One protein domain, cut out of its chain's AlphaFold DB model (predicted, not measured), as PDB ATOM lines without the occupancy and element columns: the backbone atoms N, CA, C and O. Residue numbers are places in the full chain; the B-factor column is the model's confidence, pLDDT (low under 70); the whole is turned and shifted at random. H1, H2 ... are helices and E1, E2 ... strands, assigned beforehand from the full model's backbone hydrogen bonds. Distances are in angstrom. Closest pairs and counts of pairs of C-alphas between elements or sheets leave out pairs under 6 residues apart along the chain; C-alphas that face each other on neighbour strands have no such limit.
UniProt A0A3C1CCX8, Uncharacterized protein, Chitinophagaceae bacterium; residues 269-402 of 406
ATOM      1  N   ILE A 269     137.642 180.265 198.861       89.88
ATOM      2  CA  ILE A 269     137.847 178.989 198.172       89.88
ATOM      3  C   ILE A 269     138.827 178.158 198.996       89.88
ATOM      4  O   ILE A 269     139.945 178.582 199.271       89.88
ATOM      5  N   ILE A 270     138.432 176.941 199.367       89.12
ATOM      6  CA  ILE A 270     139.303 176.060 200.149       89.12
ATOM      7  C   ILE A 270     140.204 175.272 199.202       89.12
ATOM      8  O   ILE A 270     139.719 174.508 198.361       89.12
ATOM      9  N   VAL A 271     141.518 175.393 199.395       90.38
ATOM     10  CA  VAL A 271     142.531 174.629 198.656       90.38
ATOM     11  C   VAL A 271     143.188 173.604 199.578       90.38
ATOM     12  O   VAL A 271     143.850 173.955 200.554       90.38
ATOM     13  N   ARG A 272     143.049 172.311 199.270       88.19
ATOM     14  CA  ARG A 272     143.657 171.215 200.050       88.19
ATOM     15  C   ARG A 272     144.694 170.465 199.231       88.19
ATOM     16  O   ARG A 272     144.564 170.355 198.017       88.19
ATOM     17  N   LYS A 273     145.706 169.901 199.890       83.94
ATOM     18  CA  LYS A 273     146.592 168.922 199.247       83.94
ATOM     19  C   LYS A 273     145.824 167.650 198.861       83.94
ATOM     20  O   LYS A 273     144.776 167.347 199.433       83.94
ATOM     21  N   THR A 274     146.353 166.903 197.900       78.06
ATOM     22  CA  THR A 274     145.727 165.698 197.328       78.06
ATOM     23  C   THR A 274     145.945 164.417 198.142       78.06
ATOM     24  O   THR A 274     145.336 163.394 197.822       78.06
ATOM     25  N   GLU A 275     146.729 164.495 199.228       63.66
ATOM     26  CA  GLU A 275     147.322 163.384 200.001       63.66
ATOM     27  C   GLU A 275     146.320 162.366 200.613       63.66
ATOM     28  O   GLU A 275     146.751 161.337 201.111       63.66
ATOM     29  N   ASN A 276     144.997 162.566 200.506       53.31
ATOM     30  CA  ASN A 276     143.964 161.701 201.112       53.31
ATOM     31  C   ASN A 276     142.843 161.253 200.151       53.31
ATOM     32  O   ASN A 276     141.710 161.032 200.579       53.31
ATOM     33  N   SER A 277     143.097 161.153 198.844       56.41
ATOM     34  CA  SER A 277     142.080 160.655 197.901       56.41
ATOM     35  C   SER A 277     142.320 159.192 197.519       56.41
ATOM     36  O   SER A 277     143.433 158.809 197.186       56.41
ATOM     37  N   ALA A 278     141.262 158.372 197.527       54.28
ATOM     38  CA  ALA A 278     141.292 156.941 197.184       54.28
ATOM     39  C   ALA A 278     141.585 156.645 195.692       54.28
ATOM     40  O   ALA A 278     141.405 155.521 195.228       54.28
ATOM     41  N   LYS A 279     141.987 157.655 194.910       63.78
ATOM     42  CA  LYS A 279     142.346 157.498 193.499       63.78
ATOM     43  C   LYS A 279     143.802 157.037 193.385       63.78
ATOM     44  O   LYS A 279     144.661 157.437 194.162       63.78
ATOM     45  N   ASN A 280     144.098 156.238 192.366       66.25
ATOM     46  CA  ASN A 280     145.480 155.951 191.985       66.25
ATOM     47  C   ASN A 280     146.130 157.221 191.401       66.25
ATOM     48  O   ASN A 280     145.466 157.951 190.668       66.25
ATOM     49  N   ARG A 281     147.426 157.450 191.677       77.31
ATOM     50  CA  ARG A 281     148.236 158.570 191.133       77.31
ATOM     51  C   ARG A 281     147.779 159.980 191.550       77.31
ATOM     52  O   ARG A 281     147.842 160.929 190.773       77.31
ATOM     53  N   THR A 282     147.331 160.140 192.790       74.62
ATOM     54  CA  THR A 282     146.869 161.432 193.341       74.62
ATOM     55  C   THR A 282     147.984 162.450 193.537       74.62
ATOM     56  O   THR A 282     147.725 163.651 193.564       74.62
ATOM     57  N   ASP A 283     149.232 161.983 193.553       79.81
ATOM     58  CA  ASP A 283     150.455 162.784 193.514       79.81
ATOM     59  C   ASP A 283     150.655 163.548 192.189       79.81
ATOM     60  O   ASP A 283     151.625 164.288 192.048       79.81
ATOM     61  N   LYS A 284     149.780 163.344 191.192       87.50
ATOM     62  CA  LYS A 284     149.839 164.004 189.874       87.50
ATOM     63  C   LYS A 284     148.980 165.255 189.746       87.50
ATOM     64  O   LYS A 284     149.016 165.869 188.685       87.50
ATOM     65  N   ALA A 285     148.230 165.598 190.787       90.00
ATOM     66  CA  ALA A 285     147.541 166.870 190.924       90.00
ATOM     67  C   ALA A 285     148.141 167.621 192.121       90.00
ATOM     68  O   ALA A 285     148.417 167.013 193.158       90.00
ATOM     69  N   ASP A 286     148.315 168.935 191.992       89.44
ATOM     70  CA  ASP A 286     148.962 169.752 193.026       89.44
ATOM     71  C   ASP A 286     148.008 170.058 194.196       89.44
ATOM     72  O   ASP A 286     148.423 170.179 195.356       89.44
ATOM     73  N   PHE A 287     146.704 170.181 193.923       91.12
ATOM     74  CA  PHE A 287     145.692 170.413 194.954       91.12
ATOM     75  C   PHE A 287     144.276 170.031 194.516       91.12
ATOM     76  O   PHE A 287     143.976 169.835 193.342       91.12
ATOM     77  N   ASN A 288     143.384 169.952 195.501       90.69
ATOM     78  CA  ASN A 288     141.947 169.913 195.297       90.69
ATOM     79  C   ASN A 288     141.329 171.253 195.710       90.69
ATOM     80  O   ASN A 288     141.644 171.763 196.790       90.69
ATOM     81  N   ILE A 289     140.423 171.784 194.891       90.56
ATOM     82  CA  ILE A 289     139.666 173.005 195.191       90.56
ATOM     83  C   ILE A 289     138.235 172.680 195.622       90.56
ATOM     84  O   ILE A 289     137.605 171.750 195.112       90.56
ATOM     85  N   GLN A 290     137.714 173.479 196.549       87.75
ATOM     86  CA  GLN A 290     136.329 173.445 197.010       87.75
ATOM     87  C   GLN A 290     135.781 174.874 196.960       87.75
ATOM     88  O   GLN A 290     136.203 175.729 197.738       87.75
ATOM     89  N   LYS A 291     134.845 175.144 196.037       78.44
ATOM     90  CA  LYS A 291     134.330 176.509 195.806       78.44
ATOM     91  C   LYS A 291     133.619 177.109 197.021       78.44
ATOM     92  O   LYS A 291     133.665 178.312 197.212       78.44
ATOM     93  N   THR A 292     132.956 176.287 197.834       71.62
ATOM     94  CA  THR A 292     132.285 176.729 199.064       71.62
ATOM     95  C   THR A 292     132.451 175.681 200.159       71.62
ATOM     96  O   THR A 292     132.480 174.485 199.866       71.62
ATOM     97  N   LYS A 293     132.480 176.108 201.430       68.19
ATOM     98  CA  LYS A 293     132.550 175.210 202.606       68.19
ATOM     99  C   LYS A 293     131.477 174.113 202.608       68.19
ATOM    100  O   LYS A 293     131.732 173.020 203.105       68.19
ATOM    101  N   ASN A 294     130.317 174.393 202.014       67.75
ATOM    102  CA  ASN A 294     129.166 173.490 201.984       67.75
ATOM    103  C   ASN A 294     129.178 172.526 200.784       67.75
ATOM    104  O   ASN A 294     128.434 171.546 200.776       67.75
ATOM    105  N   SER A 295     130.015 172.765 199.766       72.81
ATOM    106  CA  SER A 295     130.149 171.848 198.632       72.81
ATOM    107  C   SER A 295     130.883 170.582 199.059       72.81
ATOM    108  O   SER A 295     132.059 170.641 199.392       72.81
ATOM    109  N   LYS A 296     130.248 169.412 198.972       72.12
ATOM    110  CA  LYS A 296     130.953 168.127 199.157       72.12
ATOM    111  C   LYS A 296     131.882 167.778 197.984       72.12
ATOM    112  O   LYS A 296     132.710 166.880 198.105       72.12
ATOM    113  N   LYS A 297     131.739 168.461 196.842       81.75
ATOM    114  CA  LYS A 297     132.529 168.198 195.638       81.75
ATOM    115  C   LYS A 297     133.882 168.902 195.740       81.75
ATOM    116  O   LYS A 297     133.936 170.132 195.791       81.75
ATOM    117  N   MET A 298     134.938 168.096 195.738       85.62
ATOM    118  CA  MET A 298     136.327 168.519 195.577       85.62
ATOM    119  C   MET A 298     136.732 168.298 194.121       85.62
ATOM    120  O   MET A 298     136.451 167.233 193.569       85.62
ATOM    121  N   GLU A 299     137.385 169.279 193.510       89.62
ATOM    122  CA  GLU A 299     137.861 169.183 192.129       89.62
ATOM    123  C   GLU A 299     139.387 169.108 192.112       89.62
ATOM    124  O   GLU A 299     140.040 169.985 192.673       89.62
ATOM    125  N   SER A 300     139.957 168.060 191.505       92.25
ATOM    126  CA  SER A 300     141.415 167.907 191.425       92.25
ATOM    127  C   SER A 300     142.006 168.778 190.321       92.25
ATOM    128  O   SER A 300     141.538 168.764 189.178       92.25
ATOM    129  N   VAL A 301     143.048 169.528 190.670       94.19
ATOM    130  CA  VAL A 301     143.653 170.557 189.825       94.19
ATOM    131  C   VAL A 301     145.156 170.333 189.728       94.19
ATOM    132  O   VAL A 301     145.841 170.186 190.740       94.19
ATOM    133  N   GLN A 302     145.665 170.346 188.499       95.00
ATOM    134  CA  GLN A 302     147.091 170.463 188.220       95.00
ATOM    135  C   GLN A 302     147.396 171.896 187.799       95.00
ATOM    136  O   GLN A 302     146.796 172.388 186.844       95.00
ATOM    137  N   ILE A 303     148.340 172.557 188.461       94.88
ATOM    138  CA  ILE A 303     148.804 173.884 188.075       94.88
ATOM    139  C   ILE A 303     149.967 173.768 187.084       94.88
ATOM    140  O   ILE A 303     150.833 172.889 187.182       94.88
ATOM    141  N   LYS A 304     149.985 174.646 186.083       95.12
ATOM    142  CA  LYS A 304     151.108 174.801 185.154       95.12
ATOM    143  C   LYS A 304     151.284 176.266 184.778       95.12
ATOM    144  O   LYS A 304     150.330 177.035 184.736       95.12
ATOM    145  N   GLY A 305     152.527 176.626 184.474       95.25
ATOM    146  CA  GLY A 305     152.834 177.828 183.703       95.25
ATOM    147  C   GLY A 305     152.876 177.528 182.206       95.25
ATOM    148  O   GLY A 305     152.541 176.429 181.755       95.25
ATOM    149  N   ILE A 306     153.342 178.503 181.436       95.06
ATOM    150  CA  ILE A 306     153.544 178.363 179.994       95.06
ATOM    151  C   ILE A 306     154.939 177.810 179.657       95.06
ATOM    152  O   ILE A 306     155.890 177.970 180.423       95.06
ATOM    153  N   SER A 307     155.074 177.225 178.472       93.94
ATOM    154  CA  SER A 307     156.354 176.929 177.824       93.94
ATOM    155  C   SER A 307     156.725 178.114 176.933       93.94
ATOM    156  O   SER A 307     156.373 178.142 175.753       93.94
ATOM    157  N   THR A 308     157.396 179.121 177.504       91.75
ATOM    158  CA  THR A 308     157.652 180.425 176.857       91.75
ATOM    159  C   THR A 308     158.231 180.303 175.447       91.75
ATOM    160  O   THR A 308     157.744 180.968 174.541       91.75
ATOM    161  N   ASN A 309     159.191 179.398 175.230       91.25
ATOM    162  CA  ASN A 309     159.839 179.203 173.923       91.25
ATOM    163  C   ASN A 309     158.890 178.680 172.828       91.25
ATOM    164  O   ASN A 309     159.208 178.754 171.646       91.25
ATOM    165  N   ASN A 310     157.738 178.121 173.205       94.75
ATOM    166  CA  ASN A 310     156.726 177.623 172.279       94.75
ATOM    167  C   ASN A 310     155.551 178.595 172.109       94.75
ATOM    168  O   ASN A 310     154.689 178.354 171.265       94.75
ATOM    169  N   CYS A 311     155.502 179.663 172.907       96.25
ATOM    170  CA  CYS A 311     154.469 180.686 172.828       96.25
ATOM    171  C   CYS A 311     154.808 181.727 171.756       96.25
ATOM    172  O   CYS A 311     155.966 181.905 171.375       96.25
ATOM    173  N   LYS A 312     153.788 182.444 171.286       96.38
ATOM    174  CA  LYS A 312     153.947 183.642 170.454       96.38
ATOM    175  C   LYS A 312     153.062 184.744 171.016       96.38
ATOM    176  O   LYS A 312     151.877 184.502 171.218       96.38
ATOM    177  N   PHE A 313     153.623 185.924 171.256       94.75
ATOM    178  CA  PHE A 313     152.917 187.017 171.924       94.75
ATOM    179  C   PHE A 313     152.576 188.136 170.938       94.75
ATOM    180  O   PHE A 313     153.466 188.834 170.461       94.75
ATOM    181  N   PHE A 314     151.286 188.292 170.641       92.56
ATOM    182  CA  PHE A 314     150.732 189.280 169.709       92.56
ATOM    183  C   PHE A 314     149.429 189.877 170.261       92.56
ATOM    184  O   PHE A 314     148.413 189.942 169.572       92.56
ATOM    185  N   GLY A 315     149.417 190.251 171.544       90.75
ATOM    186  CA  GLY A 315     148.195 190.723 172.190       90.75
ATOM    187  C   GLY A 315     147.110 189.636 172.208       90.75
ATOM    188  O   GLY A 315     147.390 188.478 172.534       90.75
ATOM    189  N   LEU A 316     145.876 189.984 171.834       89.69
ATOM    190  CA  LEU A 316     144.733 189.063 171.897       89.69
ATOM    191  C   LEU A 316     144.874 187.815 171.011       89.69
ATOM    192  O   LEU A 316     144.243 186.793 171.295       89.69
ATOM    193  N   ASP A 317     145.720 187.883 169.984       93.62
ATOM    194  CA  ASP A 317     145.968 186.788 169.041       93.62
ATOM    195  C   ASP A 317     147.206 185.954 169.432       93.62
ATOM    196  O   ASP A 317     147.732 185.168 168.642       93.62
ATOM    197  N   SER A 318     147.680 186.107 170.674       96.44
ATOM    198  CA  SER A 318     148.787 185.318 171.220       96.44
ATOM    199  C   SER A 318     148.479 183.818 171.218       96.44
ATOM    200  O   SER A 318     147.378 183.384 171.564       96.44
ATOM    201  N   LEU A 319     149.493 183.015 170.893       97.69
ATOM    202  CA  LEU A 319     149.485 181.562 171.039       97.69
ATOM    203  C   LEU A 319     150.146 181.195 172.364       97.69
ATOM    204  O   LEU A 319     151.346 181.411 172.548       97.69
ATOM    205  N   ILE A 320     149.375 180.579 173.252       97.88
ATOM    206  CA  ILE A 320     149.831 180.105 174.551       97.88
ATOM    207  C   ILE A 320     150.036 178.598 174.492       97.88
ATOM    208  O   ILE A 320     149.153 177.839 174.090       97.88
ATOM    209  N   VAL A 321     151.218 178.157 174.905       97.62
ATOM    210  CA  VAL A 321     151.591 176.745 174.946       97.62
ATOM    211  C   VAL A 321     151.992 176.377 176.361       97.62
ATOM    212  O   VAL A 321     152.711 177.123 177.018       97.62
ATOM    213  N   THR A 322     151.551 175.217 176.832       96.38
ATOM    214  CA  THR A 322     151.950 174.663 178.130       96.38
ATOM    215  C   THR A 322     152.302 173.189 177.996       96.38
ATOM    216  O   THR A 322     151.672 172.445 177.238       96.38
ATOM    217  N   GLU A 323     153.334 172.767 178.718       94.50
ATOM    218  CA  GLU A 323     153.736 171.371 178.806       94.50
ATOM    219  C   GLU A 323     152.911 170.612 179.851       94.50
ATOM    220  O   GLU A 323     153.037 170.802 181.063       94.50
ATOM    221  N   THR A 324     152.120 169.653 179.376       92.62
ATOM    222  CA  THR A 324     151.399 168.674 180.202       92.62
ATOM    223  C   THR A 324     152.161 167.355 180.245       92.62
ATOM    224  O   THR A 324     151.653 166.286 179.907       92.62
ATOM    225  N   GLN A 325     153.416 167.436 180.685       89.50
ATOM    226  CA  GLN A 325     154.275 166.289 180.955       89.50
ATOM    227  C   GLN A 325     155.120 166.515 182.214       89.50
ATOM    228  O   GLN A 325     155.375 167.643 182.639       89.50
ATOM    229  N   LEU A 326     155.558 165.419 182.820       84.56
ATOM    230  CA  LEU A 326     156.486 165.381 183.939       84.56
ATOM    231  C   LEU A 326     157.923 165.596 183.441       84.56
ATOM    232  O   LEU A 326     158.264 165.284 182.293       84.56
ATOM    233  N   THR A 327     158.791 166.075 184.330       73.06
ATOM    234  CA  THR A 327     160.209 166.358 184.041       73.06
ATOM    235  C   THR A 327     161.025 165.092 183.766       73.06
ATOM    236  O   THR A 327     162.047 165.143 183.091       73.06
ATOM    237  N   ARG A 328     160.593 163.937 184.286       68.69
ATOM    238  CA  ARG A 328     161.312 162.658 184.191       68.69
ATOM    239  C   ARG A 328     160.396 161.560 183.660       68.69
ATOM    240  O   ARG A 328     159.210 161.542 183.967       68.69
ATOM    241  N   GLY A 329     160.976 160.602 182.937       72.31
ATOM    242  CA  GLY A 329     160.249 159.459 182.371       72.31
ATOM    243  C   GLY A 329     160.405 159.380 180.858       72.31
ATOM    244  O   GLY A 329     161.005 160.260 180.246       72.31
ATOM    245  N   ARG A 330     159.880 158.311 180.263       80.94
ATOM    246  CA  ARG A 330     159.812 158.164 178.802       80.94
ATOM    247  C   ARG A 330     158.415 158.551 178.325       80.94
ATOM    248  O   ARG A 330     157.451 158.478 179.087       80.94
ATOM    249  N   VAL A 331     158.298 158.967 177.070       86.31
ATOM    250  CA  VAL A 331     156.990 159.107 176.418       86.31
ATOM    251  C   VAL A 331     156.521 157.700 176.051       86.31
ATOM    252  O   VAL A 331     156.982 157.116 175.079       86.31
ATOM    253  N   ASN A 332     155.678 157.112 176.898       86.69
ATOM    254  CA  ASN A 332     155.116 155.774 176.715       86.69
ATOM    255  C   ASN A 332     153.769 155.644 177.451       86.69
ATOM    256  O   ASN A 332     153.311 156.598 178.086       86.69
ATOM    257  N   ASN A 333     153.140 154.463 177.402       88.00
ATOM    258  CA  ASN A 333     151.889 154.204 178.121       88.00
ATOM    259  C   ASN A 333     152.067 153.559 179.511       88.00
ATOM    260  O   ASN A 333     151.082 153.155 180.124       88.00
ATOM    261  N   HIS A 334     153.288 153.467 180.045       84.88
ATOM    262  CA  HIS A 334     153.531 152.732 181.288       84.88
ATOM    263  C   HIS A 334     152.853 153.410 182.498       84.88
ATOM    264  O   HIS A 334     152.970 154.634 182.653       84.88
ATOM    265  N   PRO A 335     152.181 152.665 183.396       74.50
ATOM    266  CA  PRO A 335     151.422 153.234 184.515       74.50
ATOM    267  C   PRO A 335     152.274 154.043 185.499       74.50
ATOM    268  O   PRO A 335     151.756 154.969 186.112       74.50
ATOM    269  N   THR A 336     153.569 153.754 185.626       73.50
ATOM    270  CA  THR A 336     154.468 154.436 186.584       73.50
ATOM    271  C   THR A 336     155.701 155.094 185.961       73.50
ATOM    272  O   THR A 336     156.346 155.908 186.611       73.50
ATOM    273  N   GLN A 337     156.042 154.780 184.704       77.81
ATOM    274  CA  GLN A 337     157.284 155.254 184.061       77.81
ATOM    275  C   GLN A 337     157.036 156.307 182.978       77.81
ATOM    276  O   GLN A 337     157.981 156.944 182.496       77.81
ATOM    277  N   SER A 338     155.773 156.475 182.580       85.81
ATOM    278  CA  SER A 338     155.394 157.485 181.608       85.81
ATOM    279  C   SER A 338     155.537 158.872 182.207       85.81
ATOM    280  O   SER A 338     155.066 159.133 183.317       85.81
ATOM    281  N   ARG A 339     156.134 159.780 181.435       89.38
ATOM    282  CA  ARG A 339     156.132 161.207 181.761       89.38
ATOM    283  C   ARG A 339     154.826 161.911 181.385       89.38
ATOM    284  O   ARG A 339     154.671 163.078 181.703       89.38
ATOM    285  N   LEU A 340     153.907 161.249 180.688       93.06
ATOM    286  CA  LEU A 340     152.627 161.840 180.301       93.06
ATOM    287  C   LEU A 340     151.599 161.679 181.426       93.06
ATOM    288  O   LEU A 340     151.504 160.605 182.038       93.06
ATOM    289  N   TYR A 341     150.782 162.705 181.641       93.75
ATOM    290  CA  TYR A 341     149.613 162.597 182.511       93.75
ATOM    291  C   TYR A 341     148.559 161.673 181.895       93.75
ATOM    292  O   TYR A 341     148.352 161.660 180.677       93.75
ATOM    293  N   LEU A 342     147.891 160.892 182.739       93.44
ATOM    294  CA  LEU A 342     146.634 160.245 182.376       93.44
ATOM    295  C   LEU A 342     145.522 161.295 182.357       93.44
ATOM    296  O   LEU A 342     145.525 162.216 183.171       93.44
ATOM    297  N   ARG A 343     144.520 161.090 181.500       92.94
ATOM    298  CA  ARG A 343     143.283 161.892 181.495       92.94
ATOM    299  C   ARG A 343     142.542 161.860 182.841       92.94
ATOM    300  O   ARG A 343     141.754 162.736 183.149       92.94
ATOM    301  N   SER A 344     142.799 160.847 183.668       91.31
ATOM    302  CA  SER A 344     142.207 160.700 185.001       91.31
ATOM    303  C   SER A 344     143.030 161.317 186.139       91.31
ATOM    304  O   SER A 344     142.554 161.297 187.275       91.31
ATOM    305  N   ASP A 345     144.254 161.798 185.878       91.44
ATOM    306  CA  ASP A 345     145.160 162.295 186.930       91.44
ATOM    307  C   ASP A 345     144.597 163.574 187.594       91.44
ATOM    308  O   ASP A 345     144.744 163.764 188.801       91.44
ATOM    309  N   PHE A 346     143.893 164.424 186.840       93.31
ATOM    310  CA  PHE A 346     143.241 165.639 187.339       93.31
ATOM    311  C   PHE A 346     141.969 165.975 186.546       93.31
ATOM    312  O   PHE A 346     141.784 165.496 185.433       93.31
ATOM    313  N   GLN A 347     141.079 166.790 187.120       94.38
ATOM    314  CA  GLN A 347     139.850 167.246 186.452       94.38
ATOM    315  C   GLN A 347     140.037 168.564 185.705       94.38
ATOM    316  O   GLN A 347     139.369 168.795 184.698       94.38
ATOM    317  N   TYR A 348     140.941 169.414 186.189       95.88
ATOM    318  CA  TYR A 348     141.243 170.694 185.565       95.88
ATOM    319  C   TYR A 348     142.746 170.945 185.507       95.88
ATOM    320  O   TYR A 348     143.487 170.637 186.444       95.88
ATOM    321  N   LEU A 349     143.169 171.560 184.410       97.25
ATOM    322  CA  LEU A 349     144.453 172.227 184.299       97.25
ATOM    323  C   LEU A 349     144.251 173.693 184.684       97.25
ATOM    324  O   LEU A 349     143.548 174.420 183.986       97.25
ATOM    325  N   LEU A 350     144.875 174.130 185.773       97.44
ATOM    326  CA  LEU A 350     144.997 175.544 186.091       97.44
ATOM    327  C   LEU A 350     146.235 176.101 185.387       97.44
ATOM    328  O   LEU A 350     147.362 175.949 185.863       97.44
ATOM    329  N   LEU A 351     146.020 176.741 184.244       97.69
ATOM    330  CA  LEU A 351     147.068 177.453 183.531       97.69
ATOM    331  C   LEU A 351     147.187 178.869 184.101       97.69
ATOM    332  O   LEU A 351     146.217 179.628 184.095       97.69
ATOM    333  N   VAL A 352     148.369 179.214 184.606       97.12
ATOM    334  CA  VAL A 352     148.643 180.524 185.210       97.12
ATOM    335  C   VAL A 352     149.570 181.330 184.315       97.12
ATOM    336  O   VAL A 352     150.648 180.855 183.943       97.12
ATOM    337  N   LEU A 353     149.151 182.551 183.984       96.88
ATOM    338  CA  LEU A 353     150.007 183.531 183.326       96.88
ATOM    339  C   LEU A 353     150.600 184.461 184.379       96.88
ATOM    340  O   LEU A 353     149.885 185.128 185.128       96.88
ATOM    341  N   ASP A 354     151.927 184.486 184.414       95.88
ATOM    342  CA  ASP A 354     152.694 185.389 185.265       95.88
ATOM    343  C   ASP A 354     152.473 186.850 184.823       95.88
ATOM    344  O   ASP A 354     152.219 187.080 183.637       95.88
ATOM    345  N   PRO A 355     152.645 187.854 185.704       96.19
ATOM    346  CA  PRO A 355     152.364 189.252 185.368       96.19
ATOM    347  C   PRO A 355     153.071 189.785 184.105       96.19
ATOM    348  O   PRO A 355     152.422 190.470 183.314       96.19
ATOM    349  N   PRO A 356     154.351 189.458 183.828       95.62
ATOM    350  CA  PRO A 356     154.990 189.875 182.579       95.62
ATOM    351  C   PRO A 356     154.344 189.229 181.342       95.62
ATOM    352  O   PRO A 356     154.164 189.882 180.320       95.62
ATOM    353  N   ILE A 357     153.925 187.964 181.450       95.56
ATOM    354  CA  ILE A 357     153.277 187.226 180.358       95.56
ATOM    355  C   ILE A 357     151.882 187.769 180.068       95.56
ATOM    356  O   ILE A 357     151.544 187.965 178.901       95.56
ATOM    357  N   SER A 358     151.072 188.022 181.098       95.19
ATOM    358  CA  SER A 358     149.728 188.573 180.898       95.19
ATOM    359  C   SER A 358     149.794 189.936 180.219       95.19
ATOM    360  O   SER A 358     149.085 190.139 179.240       95.19
ATOM    361  N   LYS A 359     150.731 190.806 180.618       94.38
ATOM    362  CA  LYS A 359     150.975 192.098 179.958       94.38
ATOM    363  C   LYS A 359     151.274 191.956 178.462       94.38
ATOM    364  O   LYS A 359     150.775 192.741 177.661       94.38
ATOM    365  N   LEU A 360     152.062 190.953 178.063       93.56
ATOM    366  CA  LEU A 360     152.346 190.682 176.647       93.56
ATOM    367  C   LEU A 360     151.100 190.216 175.867       93.56
ATOM    368  O   LEU A 360     151.001 190.459 174.663       93.56
ATOM    369  N   CYS A 361     150.151 189.560 176.540       92.50
ATOM    370  CA  CYS A 361     148.934 189.020 175.927       92.50
ATOM    371  C   CYS A 361     147.767 190.016 175.924       92.50
ATOM    372  O   CYS A 361     147.025 190.103 174.954       92.50
ATOM    373  N   ASN A 362     147.571 190.774 176.998       88.38
ATOM    374  CA  ASN A 362     146.458 191.711 177.120       88.38
ATOM    375  C   ASN A 362     146.828 193.138 176.677       88.38
ATOM    376  O   ASN A 362     145.923 193.928 176.434       88.38
ATOM    377  N   GLN A 363     148.125 193.453 176.532       82.31
ATOM    378  CA  GLN A 363     148.657 194.793 176.217       82.31
ATOM    379  C   GLN A 363     148.203 195.895 177.193       82.31
ATOM    380  O   GLN A 363     148.239 197.080 176.870       82.31
ATOM    381  N   GLN A 364     147.786 195.506 178.396       82.50
ATOM    382  CA  GLN A 364     147.276 196.369 179.455       82.50
ATOM    383  C   GLN A 364     148.162 196.232 180.706       82.50
ATOM    384  O   GLN A 364     149.395 196.191 180.625       82.50
ATOM    385  N   GLU A 365     147.540 196.210 181.883       85.88
ATOM    386  CA  GLU A 365     148.213 196.071 183.161       85.88
ATOM    387  C   GLU A 365     148.738 194.648 183.366       85.88
ATOM    388  O   GLU A 365     148.086 193.643 183.059       85.88
ATOM    389  N   SER A 366     149.946 194.578 183.923       90.81
ATOM    390  CA  SER A 366     150.550 193.320 184.346       90.81
ATOM    391  C   SER A 366     149.798 192.819 185.579       90.81
ATOM    392  O   SER A 366     149.556 193.573 186.522       90.81
ATOM    393  N   ARG A 367     149.370 191.558 185.549       93.56
ATOM    394  CA  ARG A 367     148.662 190.911 186.662       93.56
ATOM    395  C   ARG A 367     148.750 189.399 186.567       93.56
ATOM    396  O   ARG A 367     148.900 188.844 185.483       93.56
ATOM    397  N   TRP A 368     148.587 188.714 187.686       96.12
ATOM    398  CA  TRP A 368     148.392 187.269 187.667       96.12
ATOM    399  C   TRP A 368     147.036 186.913 187.049       96.12
ATOM    400  O   TRP A 368     145.997 187.358 187.546       96.12
ATOM    401  N   GLU A 369     147.045 186.082 186.007       96.44
ATOM    402  CA  GLU A 369     145.830 185.569 185.365       96.44
ATOM    403  C   GLU A 369     145.741 184.049 185.491       96.44
ATOM    404  O   GLU A 369     146.749 183.340 185.440       96.44
ATOM    405  N   TYR A 370     144.518 183.553 185.659       97.12
ATOM    406  CA  TYR A 370     144.239 182.173 186.028       97.12
ATOM    407  C   TYR A 370     143.183 181.606 185.092       97.12
ATOM    408  O   TYR A 370     142.108 182.187 184.956       97.12
ATOM    409  N   TYR A 371     143.469 180.463 184.479       97.69
ATOM    410  CA  TYR A 371     142.580 179.820 183.518       97.69
ATOM    411  C   TYR A 371     142.345 178.373 183.932       97.69
ATOM    412  O   TYR A 371     143.274 177.564 183.923       97.69
ATOM    413  N   LEU A 372     141.114 178.048 184.326       96.62
ATOM    414  CA  LEU A 372     140.744 176.722 184.814       96.62
ATOM    415  C   LEU A 372     140.141 175.903 183.668       96.62
ATOM    416  O   LEU A 372     138.936 175.929 183.423       96.62
ATOM    417  N   ILE A 373     141.001 175.192 182.944       97.69
ATOM    418  CA  ILE A 373     140.649 174.482 181.714       97.69
ATOM    419  C   ILE A 373     140.222 173.050 182.068       97.69
ATOM    420  O   ILE A 373     141.029 172.308 182.640       97.69
ATOM    421  N   PRO A 374     138.986 172.628 181.743       96.88
ATOM    422  CA  PRO A 374     138.547 171.260 181.984       96.88
ATOM    423  C   PRO A 374     139.397 170.259 181.207       96.88
ATOM    424  O   PRO A 374     139.771 170.496 180.059       96.88
ATOM    425  N   GLU A 375     139.638 169.097 181.804       96.44
ATOM    426  CA  GLU A 375     140.371 168.003 181.165       96.44
ATOM    427  C   GLU A 375     139.766 167.602 179.806       96.44
ATOM    428  O   GLU A 375     140.499 167.342 178.850       96.44
ATOM    429  N   SER A 376     138.437 167.654 179.670       96.38
ATOM    430  CA  SER A 376     137.722 167.378 178.416       96.38
ATOM    431  C   SER A 376     138.137 168.286 177.257       96.38
ATOM    432  O   SER A 376     138.002 167.897 176.100       96.38
ATOM    433  N   ASN A 377     138.652 169.481 177.551       97.44
ATOM    434  CA  ASN A 377     139.124 170.448 176.564       97.44
ATOM    435  C   ASN A 377     140.616 170.284 176.232       97.44
ATOM    436  O   ASN A 377     141.128 171.001 175.374       97.44
ATOM    437  N   LEU A 378     141.317 169.356 176.888       97.62
ATOM    438  CA  LEU A 378     142.720 169.063 176.620       97.62
ATOM    439  C   LEU A 378     142.864 167.986 175.539       97.62
ATOM    440  O   LEU A 378     142.139 166.982 175.496       97.62
ATOM    441  N   LEU A 379     143.860 168.179 174.677       97.50
ATOM    442  CA  LEU A 379     144.193 167.255 173.605       97.50
ATOM    443  C   LEU A 379     144.763 165.957 174.178       97.50
ATOM    444  O   LEU A 379     145.723 165.964 174.957       97.50
ATOM    445  N   SER A 380     144.211 164.830 173.724       97.25
ATOM    446  CA  SER A 380     144.814 163.513 173.928       97.25
ATOM    447  C   SER A 380     146.100 163.367 173.122       97.25
ATOM    448  O   SER A 380     146.238 163.903 172.021       97.25
ATOM    449  N   HIS A 381     147.021 162.550 173.627       96.88
ATOM    450  CA  HIS A 381     148.178 162.114 172.858       96.88
ATOM    451  C   HIS A 381     147.726 161.381 171.581       96.88
ATOM    452  O   HIS A 381     146.736 160.647 171.586       96.88
ATOM    453  N   SER A 382     148.466 161.545 170.481       95.00
ATOM    454  CA  SER A 382     148.141 160.936 169.181       95.00
ATOM    455  C   SER A 382     148.030 159.409 169.273       95.00
ATOM    456  O   SER A 382     147.004 158.860 168.878       95.00
ATOM    457  N   THR A 383     149.038 158.765 169.869       95.25
ATOM    458  CA  THR A 383     149.121 157.310 170.099       95.25
ATOM    459  C   THR A 383     148.395 156.828 171.364       95.25
ATOM    460  O   THR A 383     147.598 155.900 171.303       95.25
ATOM    461  N   PHE A 384     148.647 157.439 172.530       94.75
ATOM    462  CA  PHE A 384     148.122 156.972 173.821       94.75
ATOM    463  C   PHE A 384     146.868 157.762 174.226       94.75
ATOM    464  O   PHE A 384     146.954 158.722 174.987       94.75
ATOM    465  N   LYS A 385     145.692 157.396 173.704       94.25
ATOM    466  CA  LYS A 385     144.457 158.205 173.838       94.25
ATOM    467  C   LYS A 385     143.992 158.462 175.279       94.25
ATOM    468  O   LYS A 385     143.385 159.498 175.538       94.25
ATOM    469  N   ASN A 386     144.323 157.562 176.205       94.00
ATOM    470  CA  ASN A 386     144.088 157.689 177.650       94.00
ATOM    471  C   ASN A 386     145.033 158.688 178.349       94.00
ATOM    472  O   ASN A 386     144.951 158.869 179.567       94.00
ATOM    473  N   ARG A 387     145.949 159.314 177.607       95.12
ATOM    474  CA  ARG A 387     146.926 160.283 178.101       95.12
ATOM    475  C   ARG A 387     146.759 161.622 177.418       95.12
ATOM    476  O   ARG A 387     146.339 161.700 176.263       95.12
ATOM    477  N   LEU A 388     147.147 162.667 178.132       96.56
ATOM    478  CA  LEU A 388     147.238 164.008 177.578       96.56
ATOM    479  C   LEU A 388     148.435 164.103 176.626       96.56
ATOM    480  O   LEU A 388     149.461 163.443 176.822       96.56
ATOM    481  N   ALA A 389     148.302 164.912 175.576       96.44
ATOM    482  CA  ALA A 389     149.423 165.272 174.715       96.44
ATOM    483  C   ALA A 389     150.522 165.965 175.540       96.44
ATOM    484  O   ALA A 389     150.227 166.606 176.542       96.44
ATOM    485  N   SER A 390     151.789 165.874 175.123       94.81
ATOM    486  CA  SER A 390     152.891 166.545 175.839       94.81
ATOM    487  C   SER A 390     152.732 168.064 175.900       94.81
ATOM    488  O   SER A 390     153.183 168.681 176.859       94.81
ATOM    489  N   HIS A 391     152.097 168.649 174.884       96.31
ATOM    490  CA  HIS A 391     151.878 170.083 174.766       96.31
ATOM    491  C   HIS A 391     150.400 170.358 174.525       96.31
ATOM    492  O   HIS A 391     149.789 169.737 173.653       96.31
ATOM    493  N   GLN A 392     149.868 171.332 175.253       97.69
ATOM    494  CA  GLN A 392     148.562 171.926 174.999       97.69
ATOM    495  C   GLN A 392     148.778 173.305 174.385       97.69
ATOM    496  O   GLN A 392     149.699 174.021 174.784       97.69
ATOM    497  N   ARG A 393     147.966 173.651 173.388       97.62
ATOM    498  CA  ARG A 393     148.061 174.912 172.651       97.62
ATOM    499  C   ARG A 393     146.703 175.589 172.672       97.62
ATOM    500  O   ARG A 393     145.710 174.941 172.360       97.62
ATOM    501  N   PHE A 394     146.688 176.870 172.996       97.25
ATOM    502  CA  PHE A 394     145.477 177.672 173.073       97.25
ATOM    503  C   PHE A 394     145.740 179.035 172.448       97.25
ATOM    504  O   PHE A 394     146.810 179.610 172.661       97.25
ATOM    505  N   SER A 395     144.774 179.590 171.720       96.50
ATOM    506  CA  SER A 395     144.795 181.038 171.518       96.50
ATOM    507  C   SER A 395     144.436 181.735 172.833       96.50
ATOM    508  O   SER A 395     143.611 181.244 173.612       96.50
ATOM    509  N   TYR A 396     145.030 182.896 173.093       96.50
ATOM    510  CA  TYR A 396     144.725 183.675 174.292       96.50
ATOM    511  C   TYR A 396     143.237 184.057 174.361       96.50
ATOM    512  O   TYR A 396     142.622 183.981 175.425       96.50
ATOM    513  N   ARG A 397     142.620 184.367 173.211       95.00
ATOM    514  CA  ARG A 397     141.178 184.628 173.092       95.00
ATOM    515  C   ARG A 397     140.316 183.433 173.510       95.00
ATOM    516  O   ARG A 397     139.303 183.618 174.177       95.00
ATOM    517  N   GLU A 398     140.694 182.209 173.140       93.88
ATOM    518  CA  GLU A 398     139.983 181.007 173.592       93.88
ATOM    519  C   GLU A 398     140.155 180.773 175.088       93.88
ATOM    520  O   GLU A 398     139.187 180.391 175.747       93.88
ATOM    521  N   MET A 399     141.348 181.041 175.631       95.25
ATOM    522  CA  MET A 399     141.604 180.900 177.064       95.25
ATOM    523  C   MET A 399     140.679 181.773 177.909       95.25
ATOM    524  O   MET A 399     140.247 181.309 178.959       95.25
ATOM    525  N   GLN A 400     140.291 182.965 177.438       95.12
ATOM    526  CA  GLN A 400     139.365 183.855 178.160       95.12
ATOM    527  C   GLN A 400     138.043 183.177 178.552       95.12
ATOM    528  O   GLN A 400     137.458 183.512 179.578       95.12
ATOM    529  N   LYS A 401     137.587 182.174 177.792       96.19
ATOM    530  CA  LYS A 401     136.378 181.395 178.120       96.19
ATOM    531  C   LYS A 401     136.514 180.601 179.426       96.19
ATOM    532  O   LYS A 401     135.507 180.223 180.016       96.19
ATOM    533  N   PHE A 402     137.748 180.338 179.853       96.94
ATOM    534  CA  PHE A 402     138.103 179.576 181.049       96.94
ATOM    535  C   PHE A 402     138.669 180.460 182.168       96.94
ATOM    536  O   PHE A 402     139.239 179.923 183.120       96.94
TER     537      PHE A 402
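What this domain is: This is residues 269 to 402 of the 406 residues of an uncharacterized protein of Chitinophagaceae bacterium (UniProt A0A3C1CCX8). With little regular structure, this flat, loop-rich body has a strongly twisted sheet, E1 E2 E3 E5 E6 in order, mixed, partly facing the pair E4 and E7; H2 bridges E6 and E4, and H1 sits at one end. The 134 printed residues run E1 E2 E3 E4 E5 H1 E6 E7 H2, class mixed, under half in named elements. It is compact, radius of gyration of the C-alphas 15.5 A, spanning 44 by 41 by 22 A.

Where its parts are: E1 (270 to 272) begins at C-alpha (139.303, 176.060, 200.149). E2 (287 to 290), E3 (299 to 304, 16.0 A), E4 (319 to 323), E5 (348 to 353, 15.7 A), H1 (355 to 362), E6 (369 to 374, 16.4 A) and E7 (391 to 395) follow. H2 (396 to 402) ends at C-alpha (138.103, 179.576, 181.049).

How they stand to each other: E1 E2 E3 form a meander, successive antiparallel neighbours; N 270 and O 290 are 3.0 A apart, N 289 and O 299 2.9 A. E3 and E5 are parallel (N 302 and O 348, 3.0 A). H2 is on the sheet; C-alphas 371 of E6 and 402 are closest, 5.1 A. H2 has 1 of 3 O i to N i+4 pairs within hydrogen-bond range, 4 of 4 i+3; H1 has every i+4 pair.

The domain as a whole: The printed part has no cut. Links E1 to E2, E3 to E4, E4 to E5 and E6 to E7 are long. Residues 275 to 280, 293 to 294 and 328 have pLDDT under 70.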